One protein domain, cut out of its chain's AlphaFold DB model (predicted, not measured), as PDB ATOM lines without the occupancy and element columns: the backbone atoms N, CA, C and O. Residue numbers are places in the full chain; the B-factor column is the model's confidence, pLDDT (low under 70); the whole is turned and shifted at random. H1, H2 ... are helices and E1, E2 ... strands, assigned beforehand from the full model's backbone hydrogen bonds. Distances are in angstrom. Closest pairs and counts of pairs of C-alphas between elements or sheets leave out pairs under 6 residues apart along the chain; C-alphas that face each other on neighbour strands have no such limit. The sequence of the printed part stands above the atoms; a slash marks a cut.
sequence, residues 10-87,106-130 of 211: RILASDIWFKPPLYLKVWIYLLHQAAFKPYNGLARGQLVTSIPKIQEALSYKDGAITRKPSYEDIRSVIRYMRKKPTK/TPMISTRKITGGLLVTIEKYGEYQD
ATOM      1  N   ARG A  10     -23.780 -47.708 -27.080       84.44
ATOM      2  CA  ARG A  10     -24.136 -46.522 -26.284       84.44
ATOM      3  C   ARG A  10     -23.611 -45.222 -26.899       84.44
ATOM      4  O   ARG A  10     -24.226 -44.184 -26.691       84.44
ATOM      5  N   ILE A  11     -22.541 -45.277 -27.700       87.75
ATOM      6  CA  ILE A  11     -22.036 -44.109 -28.434       87.75
ATOM      7  C   ILE A  11     -23.118 -43.530 -29.359       87.75
ATOM      8  O   ILE A  11     -23.220 -42.315 -29.466       87.75
ATOM      9  N   LEU A  12     -23.979 -44.359 -29.960       88.38
ATOM     10  CA  LEU A  12     -25.055 -43.883 -30.842       88.38
ATOM     11  C   LEU A  12     -26.096 -43.021 -30.112       88.38
ATOM     12  O   LEU A  12     -26.724 -42.172 -30.731       88.38
ATOM     13  N   ALA A  13     -26.270 -43.234 -28.807       85.56
ATOM     14  CA  ALA A  13     -27.188 -42.466 -27.966       85.56
ATOM     15  C   ALA A  13     -26.520 -41.251 -27.300       85.56
ATOM     16  O   ALA A  13     -27.176 -40.508 -26.579       85.56
ATOM     17  N   SER A  14     -25.212 -41.067 -27.491       85.00
ATOM     18  CA  SER A  14     -24.443 -40.020 -26.818       85.00
ATOM     19  C   SER A  14     -24.372 -38.732 -27.637       85.00
ATOM     20  O   SER A  14     -24.344 -38.761 -28.866       85.00
ATOM     21  N   ASP A  15     -24.238 -37.595 -26.953       86.88
ATOM     22  CA  ASP A  15     -24.164 -36.267 -27.579       86.88
ATOM     23  C   ASP A  15     -23.041 -36.131 -28.615       86.88
ATOM     24  O   ASP A  15     -23.160 -35.362 -29.571       86.88
ATOM     25  N   ILE A  16     -21.947 -36.884 -28.450       89.56
ATOM     26  CA  ILE A  16     -20.817 -36.857 -29.383       89.56
ATOM     27  C   ILE A  16     -21.199 -37.393 -30.771       89.56
ATOM     28  O   ILE A  16     -20.571 -37.002 -31.753       89.56
ATOM     29  N   TRP A  17     -22.239 -38.228 -30.877       91.12
ATOM     30  CA  TRP A  17     -22.735 -38.732 -32.161       91.12
ATOM     31  C   TRP A  17     -23.391 -37.639 -33.010       91.12
ATOM     32  O   TRP A  17     -23.260 -37.639 -34.231       91.12
ATOM     33  N   PHE A  18     -24.040 -36.667 -32.367       90.44
ATOM     34  CA  PHE A  18     -24.691 -35.539 -33.041       90.44
ATOM     35  C   PHE A  18     -23.725 -34.384 -33.358       90.44
ATOM     36  O   PHE A  18     -24.123 -33.365 -33.924       90.44
ATOM     37  N   LYS A  19     -22.446 -34.509 -32.982       93.19
ATOM     38  CA  LYS A  19     -21.401 -33.535 -33.314       93.19
ATOM     39  C   LYS A  19     -20.823 -33.785 -34.711       93.19
ATOM     40  O   LYS A  19     -20.972 -34.873 -35.262       93.19
ATOM     41  N   PRO A  20     -20.105 -32.797 -35.286       95.00
ATOM     42  CA  PRO A  20     -19.365 -33.010 -36.521       95.00
ATOM     43  C   PRO A  20     -18.444 -34.239 -36.421       95.00
ATOM     44  O   PRO A  20     -17.853 -34.471 -35.360       95.00
ATOM     45  N   PRO A  21     -18.236 -34.989 -37.518       94.62
ATOM     46  CA  PRO A  21     -17.550 -36.287 -37.502       94.62
ATOM     47  C   PRO A  21     -16.120 -36.226 -36.948       94.62
ATOM     48  O   PRO A  21     -15.604 -37.218 -36.431       94.62
ATOM     49  N   LEU A  22     -15.484 -35.050 -36.995       95.62
ATOM     50  CA  LEU A  22     -14.177 -34.813 -36.387       95.62
ATOM     51  C   LEU A  22     -14.151 -35.154 -34.888       95.62
ATOM     52  O   LEU A  22     -13.165 -35.717 -34.420       95.62
ATOM     53  N   TYR A  23     -15.225 -34.863 -34.145       95.50
ATOM     54  CA  TYR A  23     -15.309 -35.128 -32.704       95.50
ATOM     55  C   TYR A  23     -15.199 -36.624 -32.417       95.50
ATOM     56  O   TYR A  23     -14.381 -37.049 -31.599       95.50
ATOM     57  N   LEU A  24     -15.977 -37.419 -33.149       94.75
ATOM     58  CA  LEU A  24     -15.959 -38.870 -33.041       94.75
ATOM     59  C   LEU A  24     -14.605 -39.444 -33.481       94.75
ATOM     60  O   LEU A  24     -14.060 -40.321 -32.812       94.75
ATOM     61  N   LYS A  25     -14.014 -38.916 -34.561       95.25
ATOM     62  CA  LYS A  25     -12.697 -39.355 -35.051       95.25
ATOM     63  C   LYS A  25     -11.591 -39.112 -34.013       95.25
ATOM     64  O   LYS A  25     -10.775 -39.999 -33.773       95.25
ATOM     65  N   VAL A  26     -11.590 -37.942 -33.366       96.12
ATOM     66  CA  VAL A  26     -10.663 -37.620 -32.265       96.12
ATOM     67  C   VAL A  26     -10.891 -38.557 -31.078       96.12
ATOM     68  O   VAL A  26      -9.924 -39.065 -30.519       96.12
ATOM     69  N   TRP A  27     -12.147 -38.825 -30.710       94.75
ATOM     70  CA  TRP A  27     -12.481 -39.718 -29.596       94.75
ATOM     71  C   TRP A  27     -11.935 -41.130 -29.801       94.75
ATOM     72  O   TRP A  27     -11.233 -41.662 -28.942       94.75
ATOM     73  N   ILE A  28     -12.202 -41.706 -30.974       94.69
ATOM     74  CA  ILE A  28     -11.724 -43.040 -31.349       94.69
ATOM     75  C   ILE A  28     -10.193 -43.075 -31.344       94.69
ATOM     76  O   ILE A  28      -9.604 -44.017 -30.815       94.69
ATOM     77  N   TYR A  29      -9.543 -42.035 -31.875       95.50
ATOM     78  CA  TYR A  29      -8.086 -41.924 -31.842       95.50
ATOM     79  C   TYR A  29      -7.538 -41.926 -30.407       95.50
ATOM     80  O   TYR A  29      -6.604 -42.673 -30.117       95.50
ATOM     81  N   LEU A  30      -8.123 -41.140 -29.499       94.62
ATOM     82  CA  LEU A  30      -7.696 -41.100 -28.097       94.62
ATOM     83  C   LEU A  30      -7.874 -42.461 -27.414       94.62
ATOM     84  O   LEU A  30      -6.945 -42.926 -26.759       94.62
ATOM     85  N   LEU A  31      -9.013 -43.132 -27.614       92.94
ATOM     86  CA  LEU A  31      -9.247 -44.477 -27.072       92.94
ATOM     87  C   LEU A  31      -8.220 -45.495 -27.576       92.94
ATOM     88  O   LEU A  31      -7.778 -46.347 -26.808       92.94
ATOM     89  N   HIS A  32      -7.829 -45.395 -28.847       91.56
ATOM     90  CA  HIS A  32      -6.853 -46.296 -29.451       91.56
ATOM     91  C   HIS A  32      -5.421 -46.049 -28.959       91.56
ATOM     92  O   HIS A  32      -4.625 -46.979 -28.884       91.56
ATOM     93  N   GLN A  33      -5.085 -44.801 -28.623       92.62
ATOM     94  CA  GLN A  33      -3.764 -44.431 -28.104       92.62
ATOM     95  C   GLN A  33      -3.639 -44.592 -26.582       92.62
ATOM     96  O   GLN A  33      -2.530 -44.543 -26.053       92.62
ATOM     97  N   ALA A  34      -4.755 -44.748 -25.869       92.50
ATOM     98  CA  ALA A  34      -4.763 -44.933 -24.425       92.50
ATOM     99  C   ALA A  34      -4.145 -46.270 -24.002       92.50
ATOM    100  O   ALA A  34      -4.361 -47.312 -24.622       92.50
ATOM    101  N   ALA A  35      -3.406 -46.246 -22.894       90.81
ATOM    102  CA  ALA A  35      -2.774 -47.426 -22.330       90.81
ATOM    103  C   ALA A  35      -3.812 -48.455 -21.850       90.81
ATOM    104  O   ALA A  35      -4.524 -48.217 -20.875       90.81
ATOM    105  N   PHE A  36      -3.874 -49.632 -22.481       88.75
ATOM    106  CA  PHE A  36      -4.764 -50.705 -22.013       88.75
ATOM    107  C   PHE A  36      -4.263 -51.369 -20.720       88.75
ATOM    108  O   PHE A  36      -5.059 -51.721 -19.847       88.75
ATOM    109  N   LYS A  37      -2.940 -51.515 -20.586       88.62
ATOM    110  CA  LYS A  37      -2.231 -51.960 -19.378       88.62
ATOM    111  C   LYS A  37      -1.298 -50.839 -18.920       88.62
ATOM    112  O   LYS A  37      -0.828 -50.101 -19.785       88.62
ATOM    113  N   PRO A  38      -1.015 -50.701 -17.614       89.88
ATOM    114  CA  PRO A  38      -0.046 -49.714 -17.159       89.88
ATOM    115  C   PRO A  38       1.322 -49.998 -17.793       89.88
ATOM    116  O   PRO A  38       1.804 -51.131 -17.747       89.88
ATOM    117  N   TYR A  39       1.930 -48.991 -18.416       89.00
ATOM    118  CA  TYR A  39       3.245 -49.113 -19.049       89.00
ATOM    119  C   TYR A  39       4.010 -47.793 -18.957       89.00
ATOM    120  O   TYR A  39       3.417 -46.725 -19.060       89.00
ATOM    121  N   ASN A  40       5.334 -47.853 -18.785       86.44
ATOM    122  CA  ASN A  40       6.225 -46.682 -18.801       86.44
ATOM    123  C   ASN A  40       5.749 -45.504 -17.913       86.44
ATOM    124  O   ASN A  40       5.751 -44.350 -18.336       86.44
ATOM    125  N   GLY A  41       5.260 -45.807 -16.705       88.00
ATOM    126  CA  GLY A  41       4.736 -44.808 -15.764       88.00
ATOM    127  C   GLY A  41       3.355 -44.232 -16.111       88.00
ATOM    128  O   GLY A  41       2.849 -43.404 -15.358       88.00
ATOM    129  N   LEU A  42       2.725 -44.667 -17.206       91.31
ATOM    130  CA  LEU A  42       1.343 -44.333 -17.544       91.31
ATOM    131  C   LEU A  42       0.396 -45.342 -16.907       91.31
ATOM    132  O   LEU A  42       0.559 -46.556 -17.066       91.31
ATOM    133  N   ALA A  43      -0.615 -44.834 -16.207       92.06
ATOM    134  CA  ALA A  43      -1.699 -45.664 -15.717       92.06
ATOM    135  C   ALA A  43      -2.600 -46.114 -16.876       92.06
ATOM    136  O   ALA A  43      -2.610 -45.539 -17.968       92.06
ATOM    137  N   ARG A  44      -3.401 -47.147 -16.620       91.69
ATOM    138  CA  ARG A  44      -4.437 -47.598 -17.549       91.69
ATOM    139  C   ARG A  44      -5.370 -46.434 -17.917       91.69
ATOM    140  O   ARG A  44      -5.810 -45.700 -17.040       91.69
ATOM    141  N   GLY A  45      -5.665 -46.271 -19.205       92.19
ATOM    142  CA  GLY A  45      -6.499 -45.184 -19.727       92.19
ATOM    143  C   GLY A  45      -5.781 -43.839 -19.890       92.19
ATOM    144  O   GLY A  45      -6.415 -42.869 -20.306       92.19
ATOM    145  N   GLN A  46      -4.478 -43.755 -19.597       94.94
ATOM    146  CA  GLN A  46      -3.679 -42.546 -19.817       94.94
ATOM    147  C   GLN A  46      -2.912 -42.601 -21.136       94.94
ATOM    148  O   GLN A  46      -2.512 -43.668 -21.605       94.94
ATOM    149  N   LEU A  47      -2.682 -41.428 -21.724       94.62
ATOM    150  CA  LEU A  47      -1.816 -41.250 -22.886       94.62
ATOM    151  C   LEU A  47      -1.139 -39.882 -22.875       94.62
ATOM    152  O   LEU A  47      -1.693 -38.885 -22.410       94.62
ATOM    153  N   VAL A  48       0.052 -39.829 -23.464       94.81
ATOM    154  CA  VAL A  48       0.784 -38.586 -23.723       94.81
ATOM    155  C   VAL A  48       0.651 -38.229 -25.197       94.81
ATOM    156  O   VAL A  48       1.061 -38.982 -26.087       94.81
ATOM    157  N   THR A  49       0.071 -37.063 -25.468       95.06
ATOM    158  CA  THR A  49      -0.138 -36.567 -26.829       95.06
ATOM    159  C   THR A  49       0.055 -35.057 -26.923       95.06
ATOM    160  O   THR A  49       0.250 -34.370 -25.927       95.06
ATOM    161  N   SER A  50       0.012 -34.518 -28.134       95.56
ATOM    162  CA  SER A  50       0.022 -33.084 -28.408       95.56
ATOM    163  C   SER A  50      -1.014 -32.776 -29.489       95.56
ATOM    164  O   SER A  50      -1.372 -33.650 -30.278       95.56
ATOM    165  N   ILE A  51      -1.521 -31.542 -29.544       95.12
ATOM    166  CA  ILE A  51      -2.470 -31.157 -30.602       95.12
ATOM    167  C   ILE A  51      -1.858 -31.360 -32.005       95.12
ATOM    168  O   ILE A  51      -2.538 -31.965 -32.831       95.12
ATOM    169  N   PRO A  52      -0.586 -30.987 -32.273       95.62
ATOM    170  CA  PRO A  52       0.058 -31.284 -33.556       95.62
ATOM    171  C   PRO A  52       0.101 -32.781 -33.888       95.62
ATOM    172  O   PRO A  52      -0.234 -33.169 -35.003       95.62
ATOM    173  N   LYS A  53       0.402 -33.641 -32.904       95.69
ATOM    174  CA  LYS A  53       0.403 -35.102 -33.089       95.69
ATOM    175  C   LYS A  53      -0.983 -35.627 -33.478       95.69
ATOM    176  O   LYS A  53      -1.098 -36.500 -34.333       95.69
ATOM    177  N   ILE A  54      -2.041 -35.067 -32.887       96.06
ATOM    178  CA  ILE A  54      -3.424 -35.393 -33.260       96.06
ATOM    179  C   ILE A  54      -3.727 -34.893 -34.684       96.06
ATOM    180  O   ILE A  54      -4.342 -35.623 -35.456       96.06
ATOM    181  N   GLN A  55      -3.278 -33.691 -35.072       96.19
ATOM    182  CA  GLN A  55      -3.474 -33.172 -36.438       96.19
ATOM    183  C   GLN A  55      -2.861 -34.081 -37.497       96.19
ATOM    184  O   GLN A  55      -3.491 -34.356 -38.519       96.19
ATOM    185  N   GLU A  56      -1.642 -34.551 -37.249       95.44
ATOM    186  CA  GLU A  56      -0.934 -35.461 -38.145       95.44
ATOM    187  C   GLU A  56      -1.641 -36.811 -38.240       95.44
ATOM    188  O   GLU A  56      -1.930 -37.271 -39.344       95.44
ATOM    189  N   ALA A  57      -2.011 -37.399 -37.100       95.19
ATOM    190  CA  ALA A  57      -2.691 -38.690 -37.064       95.19
ATOM    191  C   ALA A  57      -4.079 -38.668 -37.722       95.19
ATOM    192  O   ALA A  57      -4.535 -39.680 -38.252       95.19
ATOM    193  N   LEU A  58      -4.766 -37.526 -37.681       95.62
ATOM    194  CA  LEU A  58      -6.101 -37.371 -38.254       95.62
ATOM    195  C   LEU A  58      -6.100 -36.839 -39.687       95.62
ATOM    196  O   LEU A  58      -7.181 -36.763 -40.289       95.62
ATOM    197  N   SER A  59      -4.930 -36.495 -40.227       95.12
ATOM    198  CA  SER A  59      -4.785 -36.069 -41.614       95.12
ATOM    199  C   SER A  59      -5.226 -37.168 -42.579       95.12
ATOM    200  O   SER A  59      -5.107 -38.362 -42.297       95.12
ATOM    201  N   TYR A  60      -5.814 -36.771 -43.701       94.12
ATOM    202  CA  TYR A  60      -6.275 -37.706 -44.721       94.12
ATOM    203  C   TYR A  60      -6.025 -37.137 -46.112       94.12
ATOM    204  O   TYR A  60      -5.922 -35.922 -46.296       94.12
ATOM    205  N   LYS A  61      -5.903 -38.032 -47.092       93.94
ATOM    206  CA  LYS A  61      -5.821 -37.645 -48.497       93.94
ATOM    207  C   LYS A  61      -7.227 -37.437 -49.038       93.94
ATOM    208  O   LYS A  61      -8.070 -38.323 -48.937       93.94
ATOM    209  N   ASP A  62      -7.443 -36.262 -49.595       92.50
ATOM    210  CA  ASP A  62      -8.632 -35.884 -50.338       92.50
ATOM    211  C   ASP A  62      -8.207 -35.694 -51.797       92.50
ATOM    212  O   ASP A  62      -7.644 -34.662 -52.184       92.50
ATOM    213  N   GLY A  63      -8.305 -36.779 -52.568       93.38
ATOM    214  CA  GLY A  63      -7.652 -36.892 -53.871       93.38
ATOM    215  C   GLY A  63      -6.130 -36.738 -53.756       93.38
ATOM    216  O   GLY A  63      -5.461 -37.523 -53.082       93.38
ATOM    217  N   ALA A  64      -5.579 -35.714 -54.414       93.31
ATOM    218  CA  ALA A  64      -4.144 -35.413 -54.407       93.31
ATOM    219  C   ALA A  64      -3.692 -34.548 -53.212       93.31
ATOM    220  O   ALA A  64      -2.491 -34.416 -52.970       93.31
ATOM    221  N   ILE A  65      -4.624 -33.949 -52.461       93.44
ATOM    222  CA  ILE A  65      -4.308 -32.990 -51.396       93.44
ATOM    223  C   ILE A  65      -4.379 -33.685 -50.039       93.44
ATOM    224  O   ILE A  65      -5.339 -34.381 -49.724       93.44
ATOM    225  N   THR A  66      -3.380 -33.455 -49.187       95.31
ATOM    226  CA  THR A  66      -3.451 -33.887 -47.786       95.31
ATOM    227  C   THR A  66      -4.174 -32.827 -46.967       95.31
ATOM    228  O   THR A  66      -3.655 -31.729 -46.757       95.31
ATOM    229  N   ARG A  67      -5.375 -33.151 -46.491       95.06
ATOM    230  CA  ARG A  67      -6.152 -32.298 -45.593       95.06
ATOM    231  C   ARG A  67      -5.764 -32.602 -44.151       95.06
ATOM    232  O   ARG A  67      -5.782 -33.754 -43.715       95.06
ATOM    233  N   LYS A  68      -5.418 -31.553 -43.405       95.50
ATOM    234  CA  LYS A  68      -5.166 -31.614 -41.962       95.50
ATOM    235  C   LYS A  68      -6.273 -30.852 -41.231       95.50
ATOM    236  O   LYS A  68      -6.624 -29.762 -41.682       95.50
ATOM    237  N   PRO A  69      -6.824 -31.390 -40.131       95.38
ATOM    238  CA  PRO A  69      -7.761 -30.639 -39.299       95.38
ATOM    239  C   PRO A  69      -7.082 -29.404 -38.693       95.38
ATOM    240  O   PRO A  69      -5.882 -29.428 -38.390       95.38
ATOM    241  N   SER A  70      -7.850 -28.329 -38.494       96.94
ATOM    242  CA  SER A  70      -7.328 -27.107 -37.883       96.94
ATOM    243  C   SER A  70      -6.947 -27.337 -36.418       96.94
ATOM    244  O   SER A  70      -7.518 -28.182 -35.719       96.94
ATOM    245  N   TYR A  71      -5.978 -26.560 -35.937       96.06
ATOM    246  CA  TYR A  71      -5.553 -26.593 -34.538       96.06
ATOM    247  C   TYR A  71      -6.712 -26.204 -33.612       96.06
ATOM    248  O   TYR A  71      -6.924 -26.823 -32.566       96.06
ATOM    249  N   GLU A  72      -7.483 -25.192 -34.014       96.06
ATOM    250  CA  GLU A  72      -8.624 -24.690 -33.251       96.06
ATOM    251  C   GLU A  72      -9.748 -25.714 -33.158       96.06
ATOM    252  O   GLU A  72     -10.317 -25.886 -32.080       96.06
ATOM    253  N   ASP A  73     -10.000 -26.456 -34.238       95.44
ATOM    254  CA  ASP A  73     -11.019 -27.501 -34.259       95.44
ATOM    255  C   ASP A  73     -10.692 -28.589 -33.238       95.44
ATOM    256  O   ASP A  73     -11.515 -28.915 -32.385       95.44
ATOM    257  N   ILE A  74      -9.457 -29.103 -33.244       96.62
ATOM    258  CA  ILE A  74      -9.035 -30.116 -32.266       96.62
ATOM    259  C   ILE A  74      -9.069 -29.548 -30.852       96.62
ATOM    260  O   ILE A  74      -9.523 -30.221 -29.924       96.62
ATOM    261  N   ARG A  75      -8.616 -28.307 -30.659       95.00
ATOM    262  CA  ARG A  75      -8.670 -27.654 -29.348       95.00
ATOM    263  C   ARG A  75     -10.111 -27.526 -28.850       95.00
ATOM    264  O   ARG A  75     -10.350 -27.724 -27.658       95.00
ATOM    265  N   SER A  76     -11.052 -27.220 -29.740       94.81
ATOM    266  CA  SER A  76     -12.486 -27.152 -29.451       94.81
ATOM    267  C   SER A  76     -13.047 -28.526 -29.078       94.81
ATOM    268  O   SER A  76     -13.725 -28.654 -28.058       94.81
ATOM    269  N   VAL A  77     -12.666 -29.579 -29.808       95.38
ATOM    270  CA  VAL A  77     -13.047 -30.968 -29.504       95.38
ATOM    271  C   VAL A  77     -12.534 -31.404 -28.128       95.38
ATOM    272  O   VAL A  77     -13.310 -31.886 -27.304       95.38
ATOM    273  N   ILE A  78     -11.249 -31.185 -27.835       94.38
ATOM    274  CA  ILE A  78     -10.654 -31.517 -26.527       94.38
ATOM    275  C   ILE A  78     -11.344 -30.724 -25.411       94.38
ATOM    276  O   ILE A  78     -11.616 -31.259 -24.335       94.38
ATOM    277  N   ARG A  79     -11.658 -29.447 -25.659       93.94
ATOM    278  CA  ARG A  79     -12.404 -28.609 -24.713       93.94
ATOM    279  C   ARG A  79     -13.807 -29.163 -24.462       93.94
ATOM    280  O   ARG A  79     -14.233 -29.170 -23.312       93.94
ATOM    281  N   TYR A  80     -14.498 -29.627 -25.501       92.44
ATOM    282  CA  TYR A  80     -15.817 -30.245 -25.385       92.44
ATOM    283  C   TYR A  80     -15.770 -31.527 -24.552       92.44
ATOM    284  O   TYR A  80     -16.527 -31.639 -23.598       92.44
ATOM    285  N   MET A  81     -14.831 -32.437 -24.827       91.38
ATOM    286  CA  MET A  81     -14.686 -33.690 -24.065       91.38
ATOM    287  C   MET A  81     -14.306 -33.462 -22.592       91.38
ATOM    288  O   MET A  81     -14.602 -34.290 -21.732       91.38
ATOM    289  N   ARG A  82     -13.654 -32.329 -22.295       90.56
ATOM    290  CA  ARG A  82     -13.346 -31.888 -20.927       90.56
ATOM    291  C   ARG A  82     -14.535 -31.209 -20.236       90.56
ATOM    292  O   ARG A  82     -14.541 -31.098 -19.009       90.56
ATOM    293  N   LYS A  83     -15.509 -30.690 -20.991       85.50
ATOM    294  CA  LYS A  83     -16.667 -29.996 -20.427       85.50
ATOM    295  C   LYS A  83     -17.525 -31.023 -19.684       85.50
ATOM    296  O   LYS A  83     -17.898 -32.041 -20.252       85.50
ATOM    297  N   LYS A  84     -17.844 -30.744 -18.419       67.69
ATOM    298  CA  LYS A  84     -18.856 -31.513 -17.686       67.69
ATOM    299  C   LYS A  84     -20.223 -31.293 -18.346       67.69
ATOM    300  O   LYS A  84     -20.444 -30.175 -18.835       67.69
ATOM    301  N   PRO A  85     -21.130 -32.286 -18.367       60.50
ATOM    302  CA  PRO A  85     -22.512 -32.017 -18.743       60.50
ATOM    303  C   PRO A  85     -23.007 -30.891 -17.830       60.50
ATOM    304  O   PRO A  85     -22.969 -30.992 -16.606       60.50
ATOM    305  N   THR A  86     -23.316 -29.735 -18.414       51.56
ATOM    306  CA  THR A  86     -23.822 -28.604 -17.641       51.56
ATOM    307  C   THR A  86     -25.155 -29.035 -17.072       51.56
ATOM    308  O   THR A  86     -26.060 -29.308 -17.859       51.56
ATOM    309  N   LYS A  87     -25.263 -29.074 -15.736       51.62
ATOM    310  CA  LYS A  87     -26.547 -29.082 -15.030       51.62
ATOM    311  C   LYS A  87     -27.465 -28.136 -15.785       51.62
ATOM    312  O   LYS A  87     -27.076 -26.990 -16.026       51.62
ATOM    313  N   THR A 106     -19.317 -36.823 -14.585       76.50
ATOM    314  CA  THR A 106     -17.898 -37.002 -14.906       76.50
ATOM    315  C   THR A 106     -17.594 -36.564 -16.346       76.50
ATOM    316  O   THR A 106     -18.292 -36.993 -17.265       76.50
ATOM    317  N   PRO A 107     -16.551 -35.741 -16.585       88.25
ATOM    318  CA  PRO A 107     -16.115 -35.414 -17.943       88.25
ATOM    319  C   PRO A 107     -15.639 -36.678 -18.676       88.25
ATOM    320  O   PRO A 107     -15.218 -37.634 -18.036       88.25
ATOM    321  N   MET A 108     -15.654 -36.683 -20.013       89.31
ATOM    322  CA  MET A 108     -15.180 -37.846 -20.785       89.31
ATOM    323  C   MET A 108     -13.663 -38.026 -20.674       89.31
ATOM    324  O   MET A 108     -13.150 -39.145 -20.654       89.31
ATOM    325  N   ILE A 109     -12.935 -36.907 -20.635       94.00
ATOM    326  CA  ILE A 109     -11.483 -36.893 -20.468       94.00
ATOM    327  C   ILE A 109     -11.071 -35.834 -19.451       94.00
ATOM    328  O   ILE A 109     -11.622 -34.728 -19.413       94.00
ATOM    329  N   SER A 110     -10.009 -36.122 -18.710       93.56
ATOM    330  CA  SER A 110      -9.240 -35.115 -17.988       93.56
ATOM    331  C   SER A 110      -7.915 -34.858 -18.705       93.56
ATOM    332  O   SER A 110      -7.289 -35.748 -19.279       93.56
ATOM    333  N   THR A 111      -7.500 -33.590 -18.749       94.25
ATOM    334  CA  THR A 111      -6.267 -33.179 -19.431       94.25
ATOM    335  C   THR A 111      -5.369 -32.399 -18.486       94.25
ATOM    336  O   THR A 111      -5.815 -31.474 -17.805       94.25
ATOM    337  N   ARG A 112      -4.083 -32.753 -18.466       94.12
ATOM    338  CA  ARG A 112      -3.038 -32.070 -17.701       94.12
ATOM    339  C   ARG A 112      -1.924 -31.639 -18.649       94.12
ATOM    340  O   ARG A 112      -1.455 -32.426 -19.466       94.12
ATOM    341  N   LYS A 113      -1.495 -30.380 -18.556       93.69
ATOM    342  CA  LYS A 113      -0.345 -29.884 -19.321       93.69
ATOM    343  C   LYS A 113       0.933 -30.521 -18.776       93.69
ATOM    344  O   LYS A 113       1.132 -30.535 -17.563       93.69
ATOM    345  N   ILE A 114       1.781 -31.015 -19.669       93.81
ATOM    346  CA  ILE A 114       3.094 -31.586 -19.347       93.81
ATOM    347  C   ILE A 114       4.158 -30.987 -20.269       93.81
ATOM    348  O   ILE A 114       3.837 -30.349 -21.277       93.81
ATOM    349  N   THR A 115       5.429 -31.187 -19.937       88.75
ATOM    350  CA  THR A 115       6.544 -30.778 -20.795       88.75
ATOM    351  C   THR A 115       6.446 -31.506 -22.136       88.75
ATOM    352  O   THR A 115       6.440 -32.733 -22.179       88.75
ATOM    353  N   GLY A 116       6.305 -30.756 -23.232       83.81
ATOM    354  CA  GLY A 116       6.189 -31.316 -24.584       83.81
ATOM    355  C   GLY A 116       4.776 -31.717 -25.028       83.81
ATOM    356  O   GLY A 116       4.620 -32.195 -26.151       83.81
ATOM    357  N   GLY A 117       3.728 -31.498 -24.219       91.81
ATOM    358  CA  GLY A 117       2.363 -31.790 -24.664       91.81
ATOM    359  C   GLY A 117       1.288 -31.809 -23.578       91.81
ATOM    360  O   GLY A 117       1.214 -30.945 -22.701       91.81
ATOM    361  N   LEU A 118       0.403 -32.793 -23.692       94.06
ATOM    362  CA  LEU A 118      -0.792 -33.009 -22.889       94.06
ATOM    363  C   LEU A 118      -0.827 -34.469 -22.426       94.06
ATOM    364  O   LEU A 118      -0.777 -35.392 -23.240       94.06
ATOM    365  N   LEU A 119      -0.960 -34.664 -21.119       95.56
ATOM    366  CA  LEU A 119      -1.368 -35.934 -20.540       95.56
ATOM    367  C   LEU A 119      -2.897 -35.975 -20.565       95.56
ATOM    368  O   LEU A 119      -3.550 -35.141 -19.933       95.56
ATOM    369  N   VAL A 120      -3.453 -36.911 -21.323       95.88
ATOM    370  CA  VAL A 120      -4.896 -37.138 -21.419       95.88
ATOM    371  C   VAL A 120      -5.214 -38.410 -20.648       95.88
ATOM    372  O   VAL A 120      -4.616 -39.453 -20.904       95.88
ATOM    373  N   THR A 121      -6.145 -38.317 -19.708       95.88
ATOM    374  CA  THR A 121      -6.703 -39.465 -18.993       95.88
ATOM    375  C   THR A 121      -8.137 -39.640 -19.458       95.88
ATOM    376  O   THR A 121      -8.925 -38.693 -19.420       95.88
ATOM    377  N   ILE A 122      -8.460 -40.833 -19.943       93.94
ATOM    378  CA  ILE A 122      -9.826 -41.197 -20.302       93.94
ATOM    379  C   ILE A 122     -10.534 -41.629 -19.023       93.94
ATOM    380  O   ILE A 122     -10.172 -42.640 -18.417       93.94
ATOM    381  N   GLU A 123     -11.530 -40.851 -18.615       90.31
ATOM    382  CA  GLU A 123     -12.364 -41.206 -17.470       90.31
ATOM    383  C   GLU A 123     -13.207 -42.432 -17.830       90.31
ATOM    384  O   GLU A 123     -13.574 -42.620 -18.992       90.31
ATOM    385  N   LYS A 124     -13.491 -43.302 -16.852       86.75
ATOM    386  CA  LYS A 124     -14.283 -44.530 -17.065       86.75
ATOM    387  C   LYS A 124     -13.738 -45.439 -18.192       86.75
ATOM    388  O   LYS A 124     -14.481 -46.204 -18.796       86.75
ATOM    389  N   TYR A 125     -12.421 -45.429 -18.457       87.38
ATOM    390  CA  TYR A 125     -11.797 -46.267 -19.500       87.38
ATOM    391  C   TYR A 125     -12.132 -47.764 -19.370       87.38
ATOM    392  O   TYR A 125     -12.325 -48.443 -20.379       87.38
ATOM    393  N   GLY A 126     -12.236 -48.260 -18.131       84.56
ATOM    394  CA  GLY A 126     -12.670 -49.628 -17.845       84.56
ATOM    395  C   GLY A 126     -14.061 -49.928 -18.405       84.56
ATOM    396  O   GLY A 126     -14.219 -50.906 -19.122       84.56
ATOM    397  N   GLU A 127     -15.036 -49.034 -18.215       84.44
ATOM    398  CA  GLU A 127     -16.397 -49.198 -18.758       84.44
ATOM    399  C   GLU A 127     -16.419 -49.261 -20.293       84.44
ATOM    400  O   GLU A 127     -17.282 -49.906 -20.886       84.44
ATOM    401  N   TYR A 128     -15.470 -48.594 -20.960       82.88
ATOM    402  CA  TYR A 128     -15.394 -48.601 -22.420       82.88
ATOM    403  C   TYR A 128     -14.721 -49.854 -22.992       82.88
ATOM    404  O   TYR A 128     -15.084 -50.275 -24.091       82.88
ATOM    405  N   GLN A 129     -13.722 -50.421 -22.306       85.50
ATOM    406  CA  GLN A 129     -12.864 -51.475 -22.872       85.50
ATOM    407  C   GLN A 129     -12.990 -52.842 -22.186       85.50
ATOM    408  O   GLN A 129     -12.682 -53.866 -22.811       85.50
ATOM    409  N   ASP A 130     -13.449 -52.907 -20.935       82.06
ATOM    410  CA  ASP A 130     -13.572 -54.173 -20.217       82.06
ATOM    411  C   ASP A 130     -14.676 -55.053 -20.810       82.06
ATOM    412  O   ASP A 130     -15.736 -54.605 -21.237       82.06
TER     413      ASP A 130
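AT A GLANCE: This is residues 10 to 87 and 106 to 130 of the 211 residues of the protein "Replication protein" of Dialister sp. CAG:486 (UniProt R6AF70). A small sheet of three strands, E1, E5 and E4, has the longest helix, H3, crossing over it, while H4 and H5 stand about perpendicular to H3 and touch it in its first half, and the end of H5 reaches the edge strand E4. A thin hairpin, E2 and E3, reaches out from this body, with residues 61 to 66 sticking out. The printed part has 103 residues, with named elements in the order H1 H2 H3 E1 H4 E2 E3 H5 E4 E5 H6, six helices and five strands, a mixed class. Both sheets, E1 - E5 - E4 and E2 - E3, are antiparallel. The whole is compact, with a radius of gyration of the C-alphas of 14.1 A and spans of 40 by 34 by 24 A.

HOW THE PARTS SIT: Start at E5, residues 117 to 122, the inner strand. Its antiparallel neighbours are E1, residues 46 to 49, where N 47 and O 120 are 2.9 A apart, and E4, residues 109 to 114, where N 119 and O 112 are 2.8 A apart; both are within hydrogen-bond range. E4 and E5 form a hairpin. H3, residues 21 to 33, is on this sheet at a height over the sheet of 10.6 A and runs across the strands, at 82 degrees to E5 on the local plane. H5, residues 71 to 82, only grazes the sheet with residues 78 to 82. H3 and H5 touch, closest at the C-alphas of Tyr 23 and Val 77, 5.7 A apart, and are about perpendicular, only just, at 71 degrees. H4, residues 51 to 58, touches H5, closest at the C-alphas of Ile 51 and Tyr 71, 6.8 A apart, about perpendicular at 82 degrees. In the hairpin of E2, residues 60 to 62, and E3, residues 65 to 67, N 62 and O 65 are 2.8 A apart. H2, residues 15 to 18, only just touches H3, with 3 pairs of C-alphas within 8 A, and only at the corner; the closest C-alphas are those of Ile 16 and Leu 24, 6.4 A apart. H6, residues 125 to 129, is not on the three-stranded sheet. In H3, H4, H5 and H6 every O i to N i+4 pair is within hydrogen-bond range; H2 is too short for one.

IN THESE COORDINATES: Find C-alpha 10 at (-24.136, -46.522, -26.284), where H1, residues 10 to 13, begins; it too is too short for an O i to N i+4 pair. H3 runs 18.6 A from C-alpha 21 at (-17.550, -36.287, -37.502). H5 is 16.6 A long, E5 16.0 A and E4 15.6 A. H6 ends at C-alpha 129, (-12.864, -51.475, -22.872).

THE WHOLE: The C-alphas of Ala 64 and Lys 87 are the two farthest apart, 45.7 A. Residues 88 to 105 are not printed, and C-alphas 87 and 106 are 11.7 A apart across the cut. The link from H3 to E1, residues 34 to 45, is long. In this model the mean pLDDT of the printed part is 90.8; look at residues 84 to 87 for values under 70.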